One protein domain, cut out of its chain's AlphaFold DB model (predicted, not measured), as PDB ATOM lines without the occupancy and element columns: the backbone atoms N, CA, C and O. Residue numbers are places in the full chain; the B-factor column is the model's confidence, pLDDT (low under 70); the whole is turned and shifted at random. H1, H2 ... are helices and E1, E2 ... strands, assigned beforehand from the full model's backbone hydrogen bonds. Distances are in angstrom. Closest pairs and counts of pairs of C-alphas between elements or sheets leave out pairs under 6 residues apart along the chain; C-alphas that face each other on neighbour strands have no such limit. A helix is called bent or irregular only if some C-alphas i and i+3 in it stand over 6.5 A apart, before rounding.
ATOM      1  N   GLU A   6      74.770 154.238 184.673       80.44
ATOM      2  CA  GLU A   6      75.451 154.456 185.949       80.44
ATOM      3  C   GLU A   6      76.880 154.957 185.736       80.44
ATOM      4  O   GLU A   6      77.270 155.969 186.312       80.44
ATOM      5  N   GLU A   7      77.634 154.319 184.847       80.44
ATOM      6  CA  GLU A   7      79.024 154.657 184.559       80.44
ATOM      7  C   GLU A   7      79.136 156.035 183.905       80.44
ATOM      8  O   GLU A   7      80.065 156.791 184.191       80.44
ATOM      9  N   VAL A   8      78.160 156.399 183.065       84.25
ATOM     10  CA  VAL A   8      78.079 157.739 182.467       84.25
ATOM     11  C   VAL A   8      77.809 158.795 183.539       84.25
ATOM     12  O   VAL A   8      78.477 159.831 183.561       84.25
ATOM     13  N   LEU A   9      76.852 158.543 184.436       86.94
ATOM     14  CA  LEU A   9      76.521 159.460 185.528       86.94
ATOM     15  C   LEU A   9      77.679 159.598 186.517       86.94
ATOM     16  O   LEU A   9      77.999 160.712 186.927       86.94
ATOM     17  N   PHE A  10      78.337 158.492 186.855       82.81
ATOM     18  CA  PHE A  10      79.498 158.470 187.734       82.81
ATOM     19  C   PHE A  10      80.671 159.247 187.129       82.81
ATOM     20  O   PHE A  10      81.237 160.123 187.784       82.81
ATOM     21  N   ALA A  11      80.980 159.013 185.850       82.88
ATOM     22  CA  ALA A  11      82.019 159.756 185.142       82.88
ATOM     23  C   ALA A  11      81.702 161.258 185.067       82.88
ATOM     24  O   ALA A  11      82.585 162.088 185.292       82.88
ATOM     25  N   PHE A  12      80.444 161.622 184.797       86.19
ATOM     26  CA  PHE A  12      80.012 163.019 184.774       86.19
ATOM     27  C   PHE A  12      80.123 163.677 186.154       86.19
ATOM     28  O   PHE A  12      80.611 164.802 186.257       86.19
ATOM     29  N   LEU A  13      79.714 162.975 187.215       88.00
ATOM     30  CA  LEU A  13      79.791 163.461 188.590       88.00
ATOM     31  C   LEU A  13      81.244 163.718 188.998       88.00
ATOM     32  O   LEU A  13      81.576 164.817 189.440       88.00
ATOM     33  N   ILE A  14      82.121 162.732 188.805       84.88
ATOM     34  CA  ILE A  14      83.526 162.844 189.203       84.88
ATOM     35  C   ILE A  14      84.257 163.870 188.350       84.88
ATOM     36  O   ILE A  14      84.944 164.725 188.905       84.88
ATOM     37  N   GLY A  15      84.058 163.859 187.031       83.94
ATOM     38  CA  GLY A  15      84.625 164.871 186.141       83.94
ATOM     39  C   GLY A  15      84.147 166.284 186.490       83.94
ATOM     40  O   GLY A  15      84.944 167.222 186.503       83.94
ATOM     41  N   GLY A  16      82.866 166.432 186.839       85.56
ATOM     42  CA  GLY A  16      82.272 167.697 187.263       85.56
ATOM     43  C   GLY A  16      82.870 168.223 188.565       85.56
ATOM     44  O   GLY A  16      83.306 169.374 188.607       85.56
ATOM     45  N   ILE A  17      82.949 167.386 189.607       88.81
ATOM     46  CA  ILE A  17      83.562 167.761 190.892       88.81
ATOM     47  C   ILE A  17      85.040 168.095 190.676       88.81
ATOM     48  O   ILE A  17      85.488 169.166 191.079       88.81
ATOM     49  N   ALA A  18      85.780 167.235 189.976       85.94
ATOM     50  CA  ALA A  18      87.193 167.427 189.663       85.94
ATOM     51  C   ALA A  18      87.477 168.768 188.964       85.94
ATOM     52  O   ALA A  18      88.464 169.429 189.281       85.94
ATOM     53  N   ALA A  19      86.597 169.202 188.057       84.69
ATOM     54  CA  ALA A  19      86.758 170.449 187.315       84.69
ATOM     55  C   ALA A  19      86.621 171.720 188.175       84.69
ATOM     56  O   ALA A  19      87.129 172.778 187.793       84.69
ATOM     57  N   VAL A  20      85.926 171.646 189.318       84.50
ATOM     58  CA  VAL A  20      85.571 172.834 190.117       84.50
ATOM     59  C   VAL A  20      86.059 172.793 191.560       84.50
ATOM     60  O   VAL A  20      86.129 173.852 192.180       84.50
ATOM     61  N   ILE A  21      86.424 171.625 192.096       87.56
ATOM     62  CA  ILE A  21      86.709 171.421 193.526       87.56
ATOM     63  C   ILE A  21      87.701 172.445 194.078       87.56
ATOM     64  O   ILE A  21      87.443 173.082 195.094       87.56
ATOM     65  N   TYR A  22      88.791 172.693 193.355       84.38
ATOM     66  CA  TYR A  22      89.803 173.649 193.771       84.38
ATOM     67  C   TYR A  22      89.294 175.097 193.730       84.38
ATOM     68  O   TYR A  22      89.558 175.880 194.641       84.38
ATOM     69  N   GLN A  23      88.523 175.459 192.704       83.12
ATOM     70  CA  GLN A  23      87.969 176.808 192.570       83.12
ATOM     71  C   GLN A  23      86.951 177.105 193.674       83.12
ATOM     72  O   GLN A  23      86.934 178.218 194.195       83.12
ATOM     73  N   VAL A  24      86.146 176.105 194.043       85.94
ATOM     74  CA  VAL A  24      85.145 176.200 195.110       85.94
ATOM     75  C   VAL A  24      85.821 176.307 196.475       85.94
ATOM     76  O   VAL A  24      85.530 177.242 197.214       85.94
ATOM     77  N   VAL A  25      86.764 175.411 196.792       84.31
ATOM     78  CA  VAL A  25      87.452 175.399 198.097       84.31
ATOM     79  C   VAL A  25      88.240 176.690 198.333       84.31
ATOM     80  O   VAL A  25      88.216 177.230 199.435       84.31
ATOM     81  N   PHE A  26      88.901 177.221 197.303       83.31
ATOM     82  CA  PHE A  26      89.744 178.416 197.425       83.31
ATOM     83  C   PHE A  26      89.076 179.708 196.935       83.31
ATOM     84  O   PHE A  26      89.756 180.723 196.781       83.31
ATOM     85  N   SER A  27      87.763 179.688 196.667       80.06
ATOM     86  CA  SER A  27      86.984 180.849 196.193       80.06
ATOM     87  C   SER A  27      87.640 181.612 195.031       80.06
ATOM     88  O   SER A  27      87.580 182.843 194.938       80.06
ATOM     89  N   LYS A  28      88.299 180.885 194.123       71.56
ATOM     90  CA  LYS A  28      89.043 181.471 193.005       71.56
ATOM     91  C   LYS A  28      88.103 181.805 191.855       71.56
ATOM     92  O   LYS A  28      87.343 180.958 191.389       71.56
ATOM     93  N   ARG A  29      88.217 183.022 191.316       69.88
ATOM     94  CA  ARG A  29      87.588 183.385 190.037       69.88
ATOM     95  C   ARG A  29      88.613 183.359 188.913       69.88
ATOM     96  O   ARG A  29      89.722 183.866 189.051       69.88
ATOM     97  N   CYS A  30      88.213 182.789 187.779       67.12
ATOM     98  CA  CYS A  30      89.007 182.833 186.556       67.12
ATOM     99  C   CYS A  30      88.969 184.247 185.967       67.12
ATOM    100  O   CYS A  30      87.903 184.699 185.535       67.12
ATOM    101  N   GLU A  31      90.118 184.918 185.897       69.25
ATOM    102  CA  GLU A  31      90.239 186.169 185.149       69.25
ATOM    103  C   GLU A  31      90.081 185.907 183.643       69.25
ATOM    104  O   GLU A  31      90.387 184.820 183.138       69.25
ATOM    105  N   ARG A  32      89.540 186.893 182.924       66.44
ATOM    106  CA  ARG A  32      89.215 186.779 181.500       66.44
ATOM    107  C   ARG A  32      90.483 187.029 180.675       66.44
ATOM    108  O   ARG A  32      90.908 188.170 180.567       66.44
ATOM    109  N   GLY A  33      91.060 185.965 180.119       73.44
ATOM    110  CA  GLY A  33      92.141 186.029 179.132       73.44
ATOM    111  C   GLY A  33      91.638 185.811 177.703       73.44
ATOM    112  O   GLY A  33      90.434 185.650 177.461       73.44
ATOM    113  N   GLU A  34      92.570 185.800 176.751       80.81
ATOM    114  CA  GLU A  34      92.289 185.365 175.384       80.81
ATOM    115  C   GLU A  34      91.975 183.868 175.361       80.81
ATOM    116  O   GLU A  34      92.642 183.052 175.999       80.81
ATOM    117  N   ARG A  35      90.924 183.491 174.629       83.12
ATOM    118  CA  ARG A  35      90.495 182.092 174.563       83.12
ATOM    119  C   ARG A  35      91.476 181.293 173.714       83.12
ATOM    120  O   ARG A  35      91.569 181.508 172.508       83.12
ATOM    121  N   LEU A  36      92.116 180.297 174.314       85.94
ATOM    122  CA  LEU A  36      93.084 179.424 173.645       85.94
ATOM    123  C   LEU A  36      92.387 178.248 172.949       85.94
ATOM    124  O   LEU A  36      92.751 177.093 173.158       85.94
ATOM    125  N   VAL A  37      91.354 178.515 172.142       90.12
ATOM    126  CA  VAL A  37      90.469 177.469 171.591       90.12
ATOM    127  C   VAL A  37      91.244 176.449 170.754       90.12
ATOM    128  O   VAL A  37      91.141 175.255 171.017       90.12
ATOM    129  N   GLY A  38      92.060 176.907 169.798       91.81
ATOM    130  CA  GLY A  38      92.826 176.020 168.914       91.81
ATOM    131  C   GLY A  38      93.825 175.144 169.673       91.81
ATOM    132  O   GLY A  38      93.871 173.936 169.466       91.81
ATOM    133  N   ILE A  39      94.563 175.735 170.617       91.88
ATOM    134  CA  ILE A  39      95.537 175.008 171.444       91.88
ATOM    135  C   ILE A  39      94.826 174.030 172.388       91.88
ATOM    136  O   ILE A  39      95.269 172.899 172.545       91.88
ATOM    137  N   THR A  40      93.695 174.425 172.980       92.69
ATOM    138  CA  THR A  40      92.898 173.546 173.854       92.69
ATOM    139  C   THR A  40      92.384 172.335 173.089       92.69
ATOM    140  O   THR A  40      92.523 171.212 173.565       92.69
ATOM    141  N   LEU A  41      91.839 172.541 171.886       94.06
ATOM    142  CA  LEU A  41      91.396 171.445 171.025       94.06
ATOM    143  C   LEU A  41      92.562 170.546 170.607       94.06
ATOM    144  O   LEU A  41      92.403 169.330 170.605       94.06
ATOM    145  N   PHE A  42      93.732 171.119 170.317       95.62
ATOM    146  CA  PHE A  42      94.935 170.346 170.013       95.62
ATOM    147  C   PHE A  42      95.375 169.472 171.196       95.62
ATOM    148  O   PHE A  42      95.598 168.277 171.017       95.62
ATOM    149  N   VAL A  43      95.437 170.023 172.413       95.25
ATOM    150  CA  VAL A  43      95.792 169.260 173.623       95.25
ATOM    151  C   VAL A  43      94.759 168.169 173.913       95.25
ATOM    152  O   VAL A  43      95.140 167.043 174.230       95.25
ATOM    153  N   LEU A  44      93.462 168.463 173.767       95.00
ATOM    154  CA  LEU A  44      92.394 167.472 173.922       95.00
ATOM    155  C   LEU A  44      92.516 166.347 172.892       95.00
ATOM    156  O   LEU A  44      92.480 165.176 173.261       95.00
ATOM    157  N   ALA A  45      92.711 166.688 171.616       95.62
ATOM    158  CA  ALA A  45      92.892 165.713 170.549       95.62
ATOM    159  C   ALA A  45      94.124 164.833 170.797       95.62
ATOM    160  O   ALA A  45      94.042 163.617 170.646       95.62
ATOM    161  N   LEU A  46      95.236 165.424 171.243       96.25
ATOM    162  CA  LEU A  46      96.457 164.691 171.567       96.25
ATOM    163  C   LEU A  46      96.276 163.774 172.784       96.25
ATOM    164  O   LEU A  46      96.743 162.640 172.764       96.25
ATOM    165  N   THR A  47      95.547 164.228 173.806       95.56
ATOM    166  CA  THR A  47      95.197 163.425 174.991       95.56
ATOM    167  C   THR A  47      94.356 162.207 174.595       95.56
ATOM    168  O   THR A  47      94.670 161.079 174.970       95.56
ATOM    169  N   VAL A  48      93.322 162.409 173.773       95.56
ATOM    170  CA  VAL A  48      92.471 161.318 173.270       95.56
ATOM    171  C   VAL A  48      93.264 160.371 172.366       95.56
ATOM    172  O   VAL A  48      93.136 159.155 172.495       95.56
ATOM    173  N   ALA A  49      94.112 160.900 171.483       95.81
ATOM    174  CA  ALA A  49      94.967 160.087 170.624       95.81
ATOM    175  C   ALA A  49      95.937 159.224 171.446       95.81
ATOM    176  O   ALA A  49      96.050 158.029 171.180       95.81
ATOM    177  N   ALA A  50      96.573 159.791 172.477       95.00
ATOM    178  CA  ALA A  50      97.454 159.055 173.382       95.00
ATOM    179  C   ALA A  50      96.715 157.904 174.081       95.00
ATOM    180  O   ALA A  50      97.207 156.777 174.086       95.00
ATOM    181  N   PHE A  51      95.500 158.153 174.584       94.75
ATOM    182  CA  PHE A  51      94.663 157.106 175.173       94.75
ATOM    183  C   PHE A  51      94.360 155.974 174.179       94.75
ATOM    184  O   PHE A  51      94.513 154.800 174.518       94.75
ATOM    185  N   LEU A  52      93.945 156.307 172.952       94.31
ATOM    186  CA  LEU A  52      93.610 155.310 171.931       94.31
ATOM    187  C   LEU A  52      94.826 154.466 171.529       94.31
ATOM    188  O   LEU A  52      94.695 153.249 171.395       94.31
ATOM    189  N   VAL A  53      95.996 155.094 171.381       95.19
ATOM    190  CA  VAL A  53      97.254 154.400 171.077       95.19
ATOM    191  C   VAL A  53      97.623 153.444 172.210       95.19
ATOM    192  O   VAL A  53      97.788 152.253 171.955       95.19
ATOM    193  N   LEU A  54      97.666 153.922 173.459       92.44
ATOM    194  CA  LEU A  54      98.016 153.098 174.622       92.44
ATOM    195  C   LEU A  54      97.054 151.919 174.797       92.44
ATOM    196  O   LEU A  54      97.483 150.783 175.006       92.44
ATOM    197  N   LYS A  55      95.751 152.167 174.634       90.50
ATOM    198  CA  LYS A  55      94.727 151.120 174.691       90.50
ATOM    199  C   LYS A  55      94.935 150.060 173.605       90.50
ATOM    200  O   LYS A  55      94.772 148.875 173.880       90.50
ATOM    201  N   HIS A  56      95.292 150.461 172.384       91.19
ATOM    202  CA  HIS A  56      95.546 149.513 171.295       91.19
ATOM    203  C   HIS A  56      96.854 148.729 171.486       91.19
ATOM    204  O   HIS A  56      96.951 147.587 171.047       91.19
ATOM    205  N   SER A  57      97.831 149.292 172.203       88.88
ATOM    206  CA  SER A  57      99.082 148.619 172.581       88.88
ATOM    207  C   SER A  57      98.928 147.569 173.693       88.88
ATOM    208  O   SER A  57      99.926 146.991 174.117       88.88
ATOM    209  N   GLY A  58      97.707 147.307 174.169       84.62
ATOM    210  CA  GLY A  58      97.433 146.280 175.177       84.62
ATOM    211  C   GLY A  58      97.636 146.735 176.623       84.62
ATOM    212  O   GLY A  58      97.625 145.898 177.525       84.62
ATOM    213  N   PHE A  59      97.798 148.041 176.869       82.81
ATOM    214  CA  PHE A  59      97.807 148.569 178.233       82.81
ATOM    215  C   PHE A  59      96.434 148.399 178.890       82.81
ATOM    216  O   PHE A  59      95.391 148.493 178.238       82.81
ATOM    217  N   ASN A  60      96.432 148.206 180.212       86.44
ATOM    218  CA  ASN A  60      95.204 148.269 181.001       86.44
ATOM    219  C   ASN A  60      94.535 149.639 180.797       86.44
ATOM    220  O   ASN A  60      95.208 150.667 180.818       86.44
ATOM    221  N   THR A  61      93.211 149.660 180.637       87.38
ATOM    222  CA  THR A  61      92.413 150.882 180.468       87.38
ATOM    223  C   THR A  61      92.678 151.929 181.558       87.38
ATOM    224  O   THR A  61      92.720 153.121 181.241       87.38
ATOM    225  N   ILE A  62      92.892 151.516 182.815       88.25
ATOM    226  CA  ILE A  62      93.198 152.437 183.924       88.25
ATOM    227  C   ILE A  62      94.533 153.137 183.668       88.25
ATOM    228  O   ILE A  62      94.584 154.364 183.664       88.25
ATOM    229  N   TRP A  63      95.592 152.385 183.363       89.75
ATOM    230  CA  TRP A  63      96.909 152.954 183.065       89.75
ATOM    231  C   TRP A  63      96.907 153.778 181.774       89.75
ATOM    232  O   TRP A  63      97.348 154.921 181.778       89.75
ATOM    233  N   ALA A  64      96.297 153.265 180.702       92.00
ATOM    234  CA  ALA A  64      96.193 153.969 179.427       92.00
ATOM    235  C   ALA A  64      95.492 155.332 179.562       92.00
ATOM    236  O   ALA A  64      95.905 156.309 178.938       92.00
ATOM    237  N   SER A  65      94.423 155.412 180.363       92.50
ATOM    238  CA  SER A  65      93.725 156.681 180.612       92.50
ATOM    239  C   SER A  65      94.474 157.583 181.593       92.50
ATOM    240  O   SER A  65      94.550 158.784 181.350       92.50
ATOM    241  N   THR A  66      95.081 157.021 182.641       94.50
ATOM    242  CA  THR A  66      95.927 157.750 183.602       94.50
ATOM    243  C   THR A  66      97.070 158.475 182.895       94.50
ATOM    244  O   THR A  66      97.212 159.691 183.032       94.50
ATOM    245  N   ASP A  67      97.837 157.758 182.075       94.88
ATOM    246  CA  ASP A  67      99.000 158.306 181.376       94.88
ATOM    247  C   ASP A  67      98.595 159.359 180.341       94.88
ATOM    248  O   ASP A  67      99.238 160.404 180.223       94.88
ATOM    249  N   ALA A  68      97.487 159.131 179.628       96.38
ATOM    250  CA  ALA A  68      96.940 160.107 178.695       96.38
ATOM    251  C   ALA A  68      96.514 161.404 179.405       96.38
ATOM    252  O   ALA A  68      96.854 162.498 178.951       96.38
ATOM    253  N   LEU A  69      95.806 161.299 180.534       96.50
ATOM    254  CA  LEU A  69      95.366 162.455 181.321       96.50
ATOM    255  C   LEU A  69      96.551 163.221 181.912       96.50
ATOM    256  O   LEU A  69      96.569 164.453 181.847       96.50
ATOM    257  N   PHE A  70      97.566 162.517 182.421       97.25
ATOM    258  CA  PHE A  70      98.800 163.149 182.872       97.25
ATOM    259  C   PHE A  70      99.515 163.868 181.736       97.25
ATOM    260  O   PHE A  70      99.884 165.028 181.907       97.25
ATOM    261  N   LEU A  71      99.654 163.241 180.565       97.25
ATOM    262  CA  LEU A  71     100.223 163.893 179.388       97.25
ATOM    263  C   LEU A  71      99.468 165.188 179.060       97.25
ATOM    264  O   LEU A  71     100.089 166.241 178.920       97.25
ATOM    265  N   GLY A  72      98.136 165.142 179.005       96.94
ATOM    266  CA  GLY A  72      97.304 166.318 178.765       96.94
ATOM    267  C   GLY A  72      97.503 167.419 179.813       96.94
ATOM    268  O   GLY A  72      97.683 168.588 179.463       96.94
ATOM    269  N   ALA A  73      97.533 167.054 181.097       96.88
ATOM    270  CA  ALA A  73      97.756 167.991 182.196       96.88
ATOM    271  C   ALA A  73      99.155 168.620 182.120       96.88
ATOM    272  O   ALA A  73      99.294 169.841 182.222       96.88
ATOM    273  N   PHE A  74     100.189 167.816 181.863       97.31
ATOM    274  CA  PHE A  74     101.561 168.291 181.721       97.31
ATOM    275  C   PHE A  74     101.739 169.207 180.516       97.31
ATOM    276  O   PHE A  74     102.433 170.213 180.640       97.31
ATOM    277  N   LEU A  75     101.085 168.930 179.386       96.56
ATOM    278  CA  LEU A  75     101.095 169.825 178.228       96.56
ATOM    279  C   LEU A  75     100.459 171.183 178.560       96.56
ATOM    280  O   LEU A  75     101.051 172.222 178.262       96.56
ATOM    281  N   MET A  76      99.307 171.195 179.239       95.25
ATOM    282  CA  MET A  76      98.674 172.444 179.685       95.25
ATOM    283  C   MET A  76      99.568 173.226 180.657       95.25
ATOM    284  O   MET A  76      99.705 174.442 180.521       95.25
ATOM    285  N   ILE A  77     100.218 172.541 181.603       95.06
ATOM    286  CA  ILE A  77     101.150 173.151 182.566       95.06
ATOM    287  C   ILE A  77     102.425 173.650 181.873       95.06
ATOM    288  O   ILE A  77     102.955 174.695 182.245       95.06
ATOM    289  N   ALA A  78     102.935 172.931 180.872       94.69
ATOM    290  CA  ALA A  78     104.114 173.340 180.116       94.69
ATOM    291  C   ALA A  78     103.859 174.646 179.353       94.69
ATOM    292  O   ALA A  78     104.735 175.510 179.326       94.69
ATOM    293  N   ILE A  79     102.653 174.807 178.801       92.56
ATOM    294  CA  ILE A  79     102.211 176.025 178.109       92.56
ATOM    295  C   ILE A  79     101.909 177.149 179.111       92.56
ATOM    296  O   ILE A  79     102.273 178.298 178.877       92.56
ATOM    297  N   ASN A  80     101.264 176.838 180.239       89.31
ATOM    298  CA  ASN A  80     100.948 177.806 181.284       89.31
ATOM    299  C   ASN A  80     101.316 177.269 182.675       89.31
ATOM    300  O   ASN A  80     100.519 176.625 183.363       89.31
ATOM    301  N   ARG A  81     102.523 177.624 183.129       90.00
ATOM    302  CA  ARG A  81     103.085 177.182 184.416       90.00
ATOM    303  C   ARG A  81     102.266 177.622 185.631       90.00
ATOM    304  O   ARG A  81     102.328 176.956 186.661       90.00
ATOM    305  N   SER A  82     101.455 178.680 185.515       87.38
ATOM    306  CA  SER A  82     100.576 179.136 186.607       87.38
ATOM    307  C   SER A  82      99.492 178.114 186.982       87.38
ATOM    308  O   SER A  82      98.918 178.196 188.068       87.38
ATOM    309  N   LEU A  83      99.216 177.141 186.105       90.31
ATOM    310  CA  LEU A  83      98.229 176.085 186.334       90.31
ATOM    311  C   LEU A  83      98.745 174.962 187.239       90.31
ATOM    312  O   LEU A  83      97.943 174.158 187.701       90.31
ATOM    313  N   PHE A  84     100.053 174.897 187.510       93.12
ATOM    314  CA  PHE A  84     100.647 173.797 188.274       93.12
ATOM    315  C   PHE A  84     100.004 173.630 189.657       93.12
ATOM    316  O   PHE A  84      99.574 172.534 190.006       93.12
ATOM    317  N   VAL A  85      99.886 174.724 190.418       91.25
ATOM    318  CA  VAL A  85      99.309 174.685 191.771       91.25
ATOM    319  C   VAL A  85      97.849 174.248 191.722       91.25
ATOM    320  O   VAL A  85      97.455 173.364 192.470       91.25
ATOM    321  N   ASP A  86      97.060 174.815 190.811       91.06
ATOM    322  CA  ASP A  86      95.655 174.449 190.640       91.06
ATOM    323  C   ASP A  86      95.486 172.967 190.270       91.06
ATOM    324  O   ASP A  86      94.602 172.301 190.803       91.06
ATOM    325  N   SER A  87      96.358 172.436 189.409       93.88
ATOM    326  CA  SER A  87      96.348 171.030 188.996       93.88
ATOM    327  C   SER A  87      96.627 170.096 190.172       93.88
ATOM    328  O   SER A  87      95.818 169.221 190.480       93.88
ATOM    329  N   VAL A  88      97.737 170.325 190.879       95.44
ATOM    330  CA  VAL A  88      98.155 169.477 192.002       95.44
ATOM    331  C   VAL A  88      97.157 169.571 193.153       95.44
ATOM    332  O   VAL A  88      96.776 168.553 193.723       95.44
ATOM    333  N   MET A  89      96.678 170.772 193.480       93.62
ATOM    334  CA  MET A  89      95.696 170.940 194.551       93.62
ATOM    335  C   MET A  89      94.345 170.311 194.199       93.62
ATOM    336  O   MET A  89      93.720 169.726 195.079       93.62
ATOM    337  N   SER A  90      93.907 170.359 192.935       93.50
ATOM    338  CA  SER A  90      92.704 169.632 192.501       93.50
ATOM    339  C   SER A  90      92.854 168.126 192.734       93.50
ATOM    340  O   SER A  90      91.930 167.493 193.239       93.50
ATOM    341  N   ALA A  91      94.033 167.569 192.441       95.06
ATOM    342  CA  ALA A  91      94.350 166.163 192.676       95.06
ATOM    343  C   ALA A  91      94.291 165.784 194.155       95.06
ATOM    344  O   ALA A  91      93.595 164.839 194.522       95.06
ATOM    345  N   VAL A  92      94.969 166.559 195.006       94.75
ATOM    346  CA  VAL A  92      94.971 166.347 196.460       94.75
ATOM    347  C   VAL A  92      93.548 166.400 197.011       94.75
ATOM    348  O   VAL A  92      93.164 165.518 197.773       94.75
ATOM    349  N   LEU A  93      92.748 167.390 196.601       93.94
ATOM    350  CA  LEU A  93      91.370 167.539 197.064       93.94
ATOM    351  C   LEU A  93      90.471 166.383 196.613       93.94
ATOM    352  O   LEU A  93      89.672 165.903 197.412       93.94
ATOM    353  N   ILE A  94      90.597 165.917 195.366       93.62
ATOM    354  CA  ILE A  94      89.809 164.779 194.879       93.62
ATOM    355  C   ILE A  94      90.196 163.494 195.594       93.62
ATOM    356  O   ILE A  94      89.307 162.775 196.036       93.62
ATOM    357  N   VAL A  95      91.488 163.214 195.766       92.31
ATOM    358  CA  VAL A  95      91.920 162.016 196.497       92.31
ATOM    359  C   VAL A  95      91.461 162.090 197.954       92.31
ATOM    360  O   VAL A  95      90.904 161.123 198.465       92.31
ATOM    361  N   ALA A  96      91.600 163.249 198.603       92.00
ATOM    362  CA  ALA A  96      91.131 163.461 199.972       92.00
ATOM    363  C   ALA A  96      89.603 163.356 200.120       92.00
ATOM    364  O   ALA A  96      89.128 163.044 201.207       92.00
ATOM    365  N   LEU A  97      88.837 163.603 199.055       91.00
ATOM    366  CA  LEU A  97      87.383 163.441 199.038       91.00
ATOM    367  C   LEU A  97      86.974 161.990 198.756       91.00
ATOM    368  O   LEU A  97      86.152 161.428 199.471       91.00
ATOM    369  N   VAL A  98      87.530 161.389 197.707       89.00
ATOM    370  CA  VAL A  98      87.125 160.072 197.199       89.00
ATOM    371  C   VAL A  98      87.626 158.951 198.103       89.00
ATOM    372  O   VAL A  98      86.892 157.997 198.358       89.00
ATOM    373  N   TYR A  99      88.840 159.067 198.643       87.62
ATOM    374  CA  TYR A  99      89.428 158.001 199.447       87.62
ATOM    375  C   TYR A  99      88.616 157.689 200.719       87.62
ATOM    376  O   TYR A  99      88.252 156.527 200.905       87.62
ATOM    377  N   PRO A 100      88.207 158.669 201.552       88.69
ATOM    378  CA  PRO A 100      87.326 158.394 202.688       88.69
ATOM    379  C   PRO A 100      85.942 157.871 202.283       88.69
ATOM    380  O   PRO A 100      85.352 157.081 203.016       88.69
ATOM    381  N   LEU A 101      85.413 158.275 201.122       87.25
ATOM    382  CA  LEU A 101      84.121 157.775 200.639       87.25
ATOM    383  C   LEU A 101      84.178 156.279 200.322       87.25
ATOM    384  O   LEU A 101      83.248 155.558 200.678       87.25
ATOM    385  N   TYR A 102      85.280 155.793 199.746       83.56
ATOM    386  CA  TYR A 102      85.491 154.354 199.571       83.56
ATOM    387  C   TYR A 102      85.556 153.606 200.900       83.56
ATOM    388  O   TYR A 102      85.005 152.516 201.016       83.56
ATOM    389  N   TRP A 103      86.164 154.193 201.930       84.00
ATOM    390  CA  TRP A 103      86.187 153.580 203.258       84.00
ATOM    391  C   TRP A 103      84.797 153.449 203.861       84.00
ATOM    392  O   TRP A 103      84.457 152.394 204.390       84.00
ATOM    393  N   VAL A 104      83.983 154.501 203.760       87.38
ATOM    394  CA  VAL A 104      82.583 154.449 204.191       87.38
ATOM    395  C   VAL A 104      81.831 153.386 203.387       87.38
ATOM    396  O   VAL A 104      81.114 152.580 203.973       87.38
ATOM    397  N   LEU A 105      82.043 153.328 202.070       84.38
ATOM    398  CA  LEU A 105      81.419 152.331 201.204       84.38
ATOM    399  C   LEU A 105      81.785 150.902 201.626       84.38
ATOM    400  O   LEU A 105      80.887 150.081 201.773       84.38
ATOM    401  N   PHE A 106      83.062 150.606 201.869       82.12
ATOM    402  CA  PHE A 106      83.510 149.263 202.256       82.12
ATOM    403  C   PHE A 106      83.169 148.904 203.703       82.12
ATOM    404  O   PHE A 106      82.987 147.728 204.007       82.12
ATOM    405  N   ALA A 107      83.029 149.894 204.586       85.75
ATOM    406  CA  ALA A 107      82.517 149.665 205.933       85.75
ATOM    407  C   ALA A 107      81.039 149.238 205.917       85.75
ATOM    408  O   ALA A 107      80.635 148.417 206.737       85.75
ATOM    409  N   VAL A 108      80.238 149.775 204.987       88.00
ATOM    410  CA  VAL A 108      78.807 149.443 204.850       88.00
ATOM    411  C   VAL A 108      78.591 148.207 203.969       88.00
ATOM    412  O   VAL A 108      77.727 147.386 204.267       88.00
ATOM    413  N   PHE A 109      79.395 148.046 202.917       86.50
ATOM    414  CA  PHE A 109      79.308 146.958 201.942       86.50
ATOM    415  C   PHE A 109      80.676 146.279 201.759       86.50
ATOM    416  O   PHE A 109      81.369 146.537 200.774       86.50
ATOM    417  N   PRO A 110      81.086 145.382 202.669       81.31
ATOM    418  CA  PRO A 110      82.399 144.731 202.597       81.31
ATOM    419  C   PRO A 110      82.629 143.934 201.300       81.31
ATOM    420  O   PRO A 110      83.738 143.885 200.772       81.31
ATOM    421  N   GLU A 111      81.566 143.348 200.744       81.31
ATOM    422  CA  GLU A 111      81.590 142.550 199.508       81.31
ATOM    423  C   GLU A 111      81.918 143.392 198.264       81.31
ATOM    424  O   GLU A 111      82.473 142.877 197.287       81.31
ATOM    425  N   ALA A 112      81.658 144.704 198.323       75.81
ATOM    426  CA  ALA A 112      81.953 145.656 197.259       75.81
ATOM    427  C   ALA A 112      83.441 145.641 196.874       75.81
ATOM    428  O   ALA A 112      83.775 145.790 195.700       75.81
ATOM    429  N   HIS A 113      84.337 145.365 197.830       70.50
ATOM    430  CA  HIS A 113      85.769 145.215 197.565       70.50
ATOM    431  C   HIS A 113      86.067 144.102 196.542       70.50
ATOM    432  O   HIS A 113      86.983 144.214 195.739       70.50
ATOM    433  N   THR A 114      85.305 143.012 196.541       69.75
ATOM    434  CA  THR A 114      85.528 141.897 195.601       69.75
ATOM    435  C   THR A 114      84.803 142.074 194.271       69.75
ATOM    436  O   THR A 114      85.204 141.484 193.272       69.75
ATOM    437  N   ILE A 115      83.752 142.899 194.254       71.56
ATOM    438  CA  ILE A 115      82.891 143.119 193.088       71.56
ATOM    439  C   ILE A 115      83.428 144.255 192.213       71.56
ATOM    440  O   ILE A 115      83.517 144.096 190.997       71.56
ATOM    441  N   PHE A 116      83.808 145.387 192.816       67.56
ATOM    442  CA  PHE A 116      84.325 146.537 192.066       67.56
ATOM    443  C   PHE A 116      85.749 146.305 191.557       67.56
ATOM    444  O   PHE A 116      86.110 146.781 190.483       67.56
ATOM    445  N   TRP A 117      86.545 145.522 192.284       67.25
ATOM    446  CA  TRP A 117      87.970 145.380 192.016       67.25
ATOM    447  C   TRP A 117      88.277 143.999 191.449       67.25
ATOM    448  O   TRP A 117      88.754 143.096 192.137       67.25
ATOM    449  N   VAL A 118      88.011 143.830 190.153       55.94
ATOM    450  CA  VAL A 118      88.442 142.637 189.419       55.94
ATOM    451  C   VAL A 118      89.961 142.719 189.242       55.94
ATOM    452  O   VAL A 118      90.471 143.467 188.415       55.94
ATOM    453  N   SER A 119      90.695 141.930 190.025       52.97
ATOM    454  CA  SER A 119      92.166 141.884 190.124       52.97
ATOM    455  C   SER A 119      92.919 141.523 188.830       52.97
ATOM    456  O   SER A 119      94.148 141.457 188.821       52.97
ATOM    457  N   GLY A 120      92.215 141.292 187.719       49.94
ATOM    458  CA  GLY A 120      92.800 141.011 186.410       49.94
ATOM    459  C   GLY A 120      93.359 142.272 185.749       49.94
ATOM    460  O   GLY A 120      92.679 142.895 184.939       49.94
ATOM    461  N   GLY A 121      94.604 142.632 186.076       56.31
ATOM    462  CA  GLY A 121      95.355 143.712 185.416       56.31
ATOM    463  C   GLY A 121      95.775 144.879 186.317       56.31
ATOM    464  O   GLY A 121      96.356 145.837 185.807       56.31
ATOM    465  N   LEU A 122      95.491 144.809 187.618       67.56
ATOM    466  CA  LEU A 122      96.038 145.704 188.644       67.56
ATOM    467  C   LEU A 122      97.327 145.095 189.223       67.56
ATOM    468  O   LEU A 122      97.501 143.876 189.196       67.56
ATOM    469  N   SER A 123      98.229 145.917 189.761       65.56
ATOM    470  CA  SER A 123      99.509 145.476 190.347       65.56
ATOM    471  C   SER A 123      99.347 144.631 191.615       65.56
ATOM    472  O   SER A 123     100.307 144.009 192.063       65.56
ATOM    473  N   GLY A 124      98.145 144.612 192.204       69.50
ATOM    474  CA  GLY A 124      97.861 143.964 193.485       69.50
ATOM    475  C   GLY A 124      98.299 144.787 194.702       69.50
ATOM    476  O   GLY A 124      98.161 144.319 195.833       69.50
ATOM    477  N   ILE A 125      98.816 146.003 194.495       74.50
ATOM    478  CA  ILE A 125      99.193 146.916 195.575       74.50
ATOM    479  C   ILE A 125      97.945 147.659 196.053       74.50
ATOM    480  O   ILE A 125      97.438 148.561 195.386       74.50
ATOM    481  N   ASN A 126      97.488 147.304 197.252       74.69
ATOM    482  CA  ASN A 126      96.320 147.913 197.877       74.69
ATOM    483  C   ASN A 126      96.746 148.845 199.015       74.69
ATOM    484  O   ASN A 126      97.457 148.433 199.935       74.69
ATOM    485  N   LEU A 127      96.260 150.085 198.994       68.31
ATOM    486  CA  LEU A 127      96.384 151.028 200.098       68.31
ATOM    487  C   LEU A 127      95.105 150.983 200.940       68.31
ATOM    488  O   LEU A 127      94.091 151.587 200.588       68.31
ATOM    489  N   LEU A 128      95.168 150.256 202.060       65.69
ATOM    490  CA  LEU A 128      94.061 150.074 203.014       65.69
ATOM    491  C   LEU A 128      92.768 149.567 202.335       65.69
ATOM    492  O   LEU A 128      91.673 150.039 202.618       65.69
ATOM    493  N   GLY A 129      92.914 148.605 201.420       68.06
ATOM    494  CA  GLY A 129      91.798 147.965 200.711       68.06
ATOM    495  C   GLY A 129      91.394 148.623 199.386       68.06
ATOM    496  O   GLY A 129      90.582 148.061 198.672       68.06
ATOM    497  N   ALA A 130      91.966 149.766 199.000       72.69
ATOM    498  CA  ALA A 130      91.759 150.324 197.660       72.69
ATOM    499  C   ALA A 130      93.046 150.207 196.821       72.69
ATOM    500  O   ALA A 130      94.104 150.645 197.287       72.69
ATOM    501  N   PRO A 131      93.000 149.631 195.609       82.25
ATOM    502  CA  PRO A 131      94.107 149.658 194.662       82.25
ATOM    503  C   PRO A 131      94.653 151.063 194.422       82.25
ATOM    504  O   PRO A 131      93.913 152.030 194.202       82.25
ATOM    505  N   VAL A 132      95.979 151.172 194.466       84.62
ATOM    506  CA  VAL A 132      96.688 152.448 194.303       84.62
ATOM    507  C   VAL A 132      96.404 153.061 192.934       84.62
ATOM    508  O   VAL A 132      96.299 154.280 192.811       84.62
ATOM    509  N   GLU A 133      96.220 152.232 191.913       87.25
ATOM    510  CA  GLU A 133      95.962 152.653 190.540       87.25
ATOM    511  C   GLU A 133      94.697 153.491 190.402       87.25
ATOM    512  O   GLU A 133      94.702 154.456 189.644       87.25
ATOM    513  N   GLU A 134      93.639 153.184 191.152       86.00
ATOM    514  CA  GLU A 134      92.435 154.015 191.122       86.00
ATOM    515  C   GLU A 134      92.677 155.378 191.759       86.00
ATOM    516  O   GLU A 134      92.226 156.391 191.230       86.00
ATOM    517  N   MET A 135      93.440 155.440 192.852       89.88
ATOM    518  CA  MET A 135      93.777 156.723 193.476       89.88
ATOM    519  C   MET A 135      94.599 157.598 192.529       89.88
ATOM    520  O   MET A 135      94.347 158.799 192.409       89.88
ATOM    521  N   VAL A 136      95.546 156.990 191.812       92.62
ATOM    522  CA  VAL A 136      96.335 157.675 190.783       92.62
ATOM    523  C   VAL A 136      95.447 158.104 189.612       92.62
ATOM    524  O   VAL A 136      95.596 159.218 189.114       92.62
ATOM    525  N   TRP A 137      94.484 157.277 189.212       92.06
ATOM    526  CA  TRP A 137      93.540 157.600 188.144       92.06
ATOM    527  C   TRP A 137      92.636 158.788 188.500       92.06
ATOM    528  O   TRP A 137      92.499 159.719 187.700       92.06
ATOM    529  N   PHE A 138      92.086 158.828 189.720       92.00
ATOM    530  CA  PHE A 138      91.328 159.982 190.220       92.00
ATOM    531  C   PHE A 138      92.185 161.246 190.280       92.00
ATOM    532  O   PHE A 138      91.736 162.321 189.871       92.00
ATOM    533  N   ALA A 139      93.431 161.119 190.743       94.75
ATOM    534  CA  ALA A 139      94.381 162.222 190.747       94.75
ATOM    535  C   ALA A 139      94.648 162.741 189.324       94.75
ATOM    536  O   ALA A 139      94.589 163.950 189.108       94.75
ATOM    537  N   ALA A 140      94.869 161.861 188.343       95.62
ATOM    538  CA  ALA A 140      95.102 162.243 186.949       95.62
ATOM    539  C   ALA A 140      93.893 162.971 186.339       95.62
ATOM    540  O   ALA A 140      94.049 164.025 185.714       95.62
ATOM    541  N   TRP A 141      92.679 162.471 186.592       94.00
ATOM    542  CA  TRP A 141      91.436 163.141 186.203       94.00
ATOM    543  C   TRP A 141      91.328 164.545 186.783       94.00
ATOM    544  O   TRP A 141      91.026 165.493 186.059       94.00
ATOM    545  N   ALA A 142      91.609 164.691 188.073       94.94
ATOM    546  CA  ALA A 142      91.549 165.965 188.768       94.94
ATOM    547  C   ALA A 142      92.625 166.950 188.304       94.94
ATOM    548  O   ALA A 142      92.329 168.129 188.099       94.94
ATOM    549  N   MET A 143      93.847 166.469 188.065       96.19
ATOM    550  CA  MET A 143      94.935 167.274 187.513       96.19
ATOM    551  C   MET A 143      94.589 167.837 186.138       96.19
ATOM    552  O   MET A 143      94.905 168.996 185.866       96.19
ATOM    553  N   PHE A 144      93.952 167.030 185.287       96.00
ATOM    554  CA  PHE A 144      93.559 167.413 183.937       96.00
ATOM    555  C   PHE A 144      92.315 168.313 183.931       96.00
ATOM    556  O   PHE A 144      92.364 169.455 183.464       96.00
ATOM    557  N   ALA A 145      91.200 167.826 184.477       93.81
ATOM    558  CA  ALA A 145      89.911 168.512 184.432       93.81
ATOM    559  C   ALA A 145      89.912 169.808 185.256       93.81
ATOM    560  O   ALA A 145      89.339 170.807 184.816       93.81
ATOM    561  N   GLY A 146      90.604 169.824 186.403       91.25
ATOM    562  CA  GLY A 146      90.668 170.977 187.307       91.25
ATOM    563  C   GLY A 146      91.275 172.231 186.674       91.25
ATOM    564  O   GLY A 146      90.916 173.353 187.040       91.25
ATOM    565  N   ILE A 147      92.149 172.068 185.674       92.56
ATOM    566  CA  ILE A 147      92.806 173.189 184.981       92.56
ATOM    567  C   ILE A 147      92.292 173.430 183.563       92.56
ATOM    568  O   ILE A 147      92.524 174.515 183.028       92.56
ATOM    569  N   LEU A 148      91.571 172.476 182.961       92.94
ATOM    570  CA  LEU A 148      91.128 172.542 181.564       92.94
ATOM    571  C   LEU A 148      90.342 173.825 181.256       92.94
ATOM    572  O   LEU A 148      90.594 174.498 180.256       92.94
ATOM    573  N   TYR A 149      89.421 174.214 182.141       89.50
ATOM    574  CA  TYR A 149      88.624 175.428 181.953       89.50
ATOM    575  C   TYR A 149      89.464 176.712 182.031       89.50
ATOM    576  O   TYR A 149      89.274 177.642 181.239       89.50
ATOM    577  N   ARG A 150      90.415 176.767 182.972       87.56
ATOM    578  CA  ARG A 150      91.344 177.899 183.114       87.56
ATOM    579  C   ARG A 150      92.280 178.005 181.919       87.56
ATOM    580  O   ARG A 150      92.517 179.114 181.437       87.56
ATOM    581  N   PHE A 151      92.765 176.864 181.437       90.81
ATOM    582  CA  PHE A 151      93.592 176.767 180.244       90.81
ATOM    583  C   PHE A 151      92.844 177.274 179.009       90.81
ATOM    584  O   PHE A 151      93.330 178.171 178.325       90.81
ATOM    585  N   TYR A 152      91.611 176.807 178.798       90.81
ATOM    586  CA  TYR A 152      90.736 177.274 177.719       90.81
ATOM    587  C   TYR A 152      90.537 178.796 177.729       90.81
ATOM    588  O   TYR A 152      90.540 179.441 176.679       90.81
ATOM    589  N   LYS A 153      90.393 179.389 178.918       87.69
ATOM    590  CA  LYS A 153      90.247 180.841 179.089       87.69
ATOM    591  C   LYS A 153      91.552 181.639 178.967       87.69
ATOM    592  O   LYS A 153      91.478 182.860 179.090       87.69
ATOM    593  N   GLY A 154      92.706 180.989 178.803       80.81
ATOM    594  CA  GLY A 154      94.007 181.662 178.786       80.81
ATOM    595  C   GLY A 154      94.296 182.442 180.073       80.81
ATOM    596  O   GLY A 154      94.935 183.487 180.036       80.81
ATOM    597  N   SER A 155      93.764 181.990 181.215       73.69
ATOM    598  CA  SER A 155      93.794 182.755 182.466       73.69
ATOM    599  C   SER A 155      95.114 182.554 183.221       73.69
ATOM    600  O   SER A 155      95.353 181.488 183.800       73.69
ATOM    601  N   THR A 156      95.973 183.576 183.237       63.81
ATOM    602  CA  THR A 156      97.326 183.524 183.829       63.81
ATOM    603  C   THR A 156      97.348 183.699 185.352       63.81
ATOM    604  O   THR A 156      98.304 183.281 185.995       63.81
ATOM    605  N   SER A 157      96.294 184.269 185.949       57.53
ATOM    606  CA  SER A 157      96.201 184.506 187.396       57.53
ATOM    607  C   SER A 157      94.795 184.222 187.920       57.53
ATOM    608  O   SER A 157      93.799 184.617 187.318       57.53
ATOM    609  N   ALA A 158      94.711 183.542 189.064       55.66
ATOM    610  CA  ALA A 158      93.482 183.410 189.836       55.66
ATOM    611  C   ALA A 158      93.675 184.157 191.158       55.66
ATOM    612  O   ALA A 158      94.491 183.739 191.983       55.66
ATOM    613  N   LYS A 159      92.958 185.268 191.353       53.66
ATOM    614  CA  LYS A 159      92.951 185.971 192.639       53.66
ATOM    615  C   LYS A 159      92.113 185.182 193.640       53.66
ATOM    616  O   LYS A 159      90.993 184.773 193.327       53.66
ATOM    617  N   VAL A 160      92.676 184.970 194.825       53.94
ATOM    618  CA  VAL A 160      91.931 184.508 195.999       53.94
ATOM    619  C   VAL A 160      91.149 185.712 196.511       53.94
ATOM    620  O   VAL A 160      91.743 186.758 196.772       53.94
ATOM    621  N   LEU A 161      89.825 185.596 196.576       53.47
ATOM    622  CA  LEU A 161      88.995 186.580 197.264       53.47
ATOM    623  C   LEU A 161      89.142 186.305 198.765       53.47
ATOM    624  O   LEU A 161      88.631 185.293 199.240       53.47
TER     625      LEU A 161
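What this domain is: This is residues 6 to 161 of the 162 residues of the protein "Lycopene_cyc domain-containing protein" of Candidatus Kaiserbacteria bacterium RIFCSPHIGHO2_02_FULL_55_20 (UniProt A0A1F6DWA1). Four long helices stand in a row, H2, H3, H6 and H4, making a flat slab, and H1 packs on the slab with its later part while its residues 6 to 13 stick out. A small, loose strand pair, E1 and E2, lies at one end of the slab; H5 and the long link of residues 117 to 131 lie at the other. The 156 printed residues include six named helices and two named strands, in the order H1 E1 H2 H3 H4 H5 H6 E2; the sheet, E1 - E2, is antiparallel, and the class is mostly helix. The whole is compact, with a radius of gyration of the C-alphas of 16.5 A, and spans 50 by 39 by 26 A.

Where its parts are: The sheet holds E1, residues 28 to 30, 6.6 A long, and E2, residues 158 to 160, 6.4 A long, ending at C-alpha 160, (91.931, 184.508, 195.999). H4, the longest helix, runs over residues 83 to 108, 37.8 A. H6, residues 132 to 152, is 30.4 A long, and H3, residues 61 to 79, is 27.1 A. H2, residues 37 to 56, is 28.4 A, beginning at (90.469, 177.469, 171.591). H1, residues 6 to 25, 27.0 A, begins at (75.451, 154.456, 185.949) and has a kink of 37 degrees near residue 19. H5, residues 112 to 116, spans 5.8 A. H1 and H6 are irregular: C-alphas 19 and 22 are 7.8 A apart, and C-alphas 146 and 149 are 7.3 A apart.

How they stand to each other: E1 and E2 are antiparallel at 154 degrees; C-alphas 28 and 160 face each other at 5.2 A, with no backbone N and O within hydrogen-bond range across the pair. H2, H3, H4 and H6 form an up-and-down bundle, each running against the one before it in the chain. H6 touches H4, opposite ways at a steep tilt of 40 degrees; their closest C-alphas, of Ser 87 and Met 143, are 4.3 A apart. H6 touches H3, the same way at a tilt of 35.1 degrees, only just steep; the closest C-alphas are those of Ala 73 and Phe 144, 4.6 A. H2 and H3 are a helical hairpin at a shallow tilt of 27 degrees, closest at the C-alphas of Phe 51 and Ala 68, 5.2 A. H1 touches H6 with residues 15 to 22 alone, at a steep tilt of 62 degrees; the C-alphas of Ala 19 and Gly 146 come closest, 3.9 A. H4 and H5 only just touch, only at the corner, with 3 pairs of C-alphas within 8 A; the closest are those of Phe 106 and Ala 112, 6.4 A. Every O i to N i+4 pair is within hydrogen-bond range in H2, H3 and H5, against 13 of 16 in H1, 20 of 22 in H4 and 14 of 17 in H6.

The domain as a whole: The C-alphas farthest apart, of Glu 34 and Glu 111, are 50.3 A apart. The printed part has no cut. The link from H5 to H6 is long, 15 residues; in it, residues 126 to 127 pair with 130 to 131, antiparallel. The mean pLDDT of the printed part is 84.9; it is under 70 in 23 residues, among them 116 to 124 and 156 to 161.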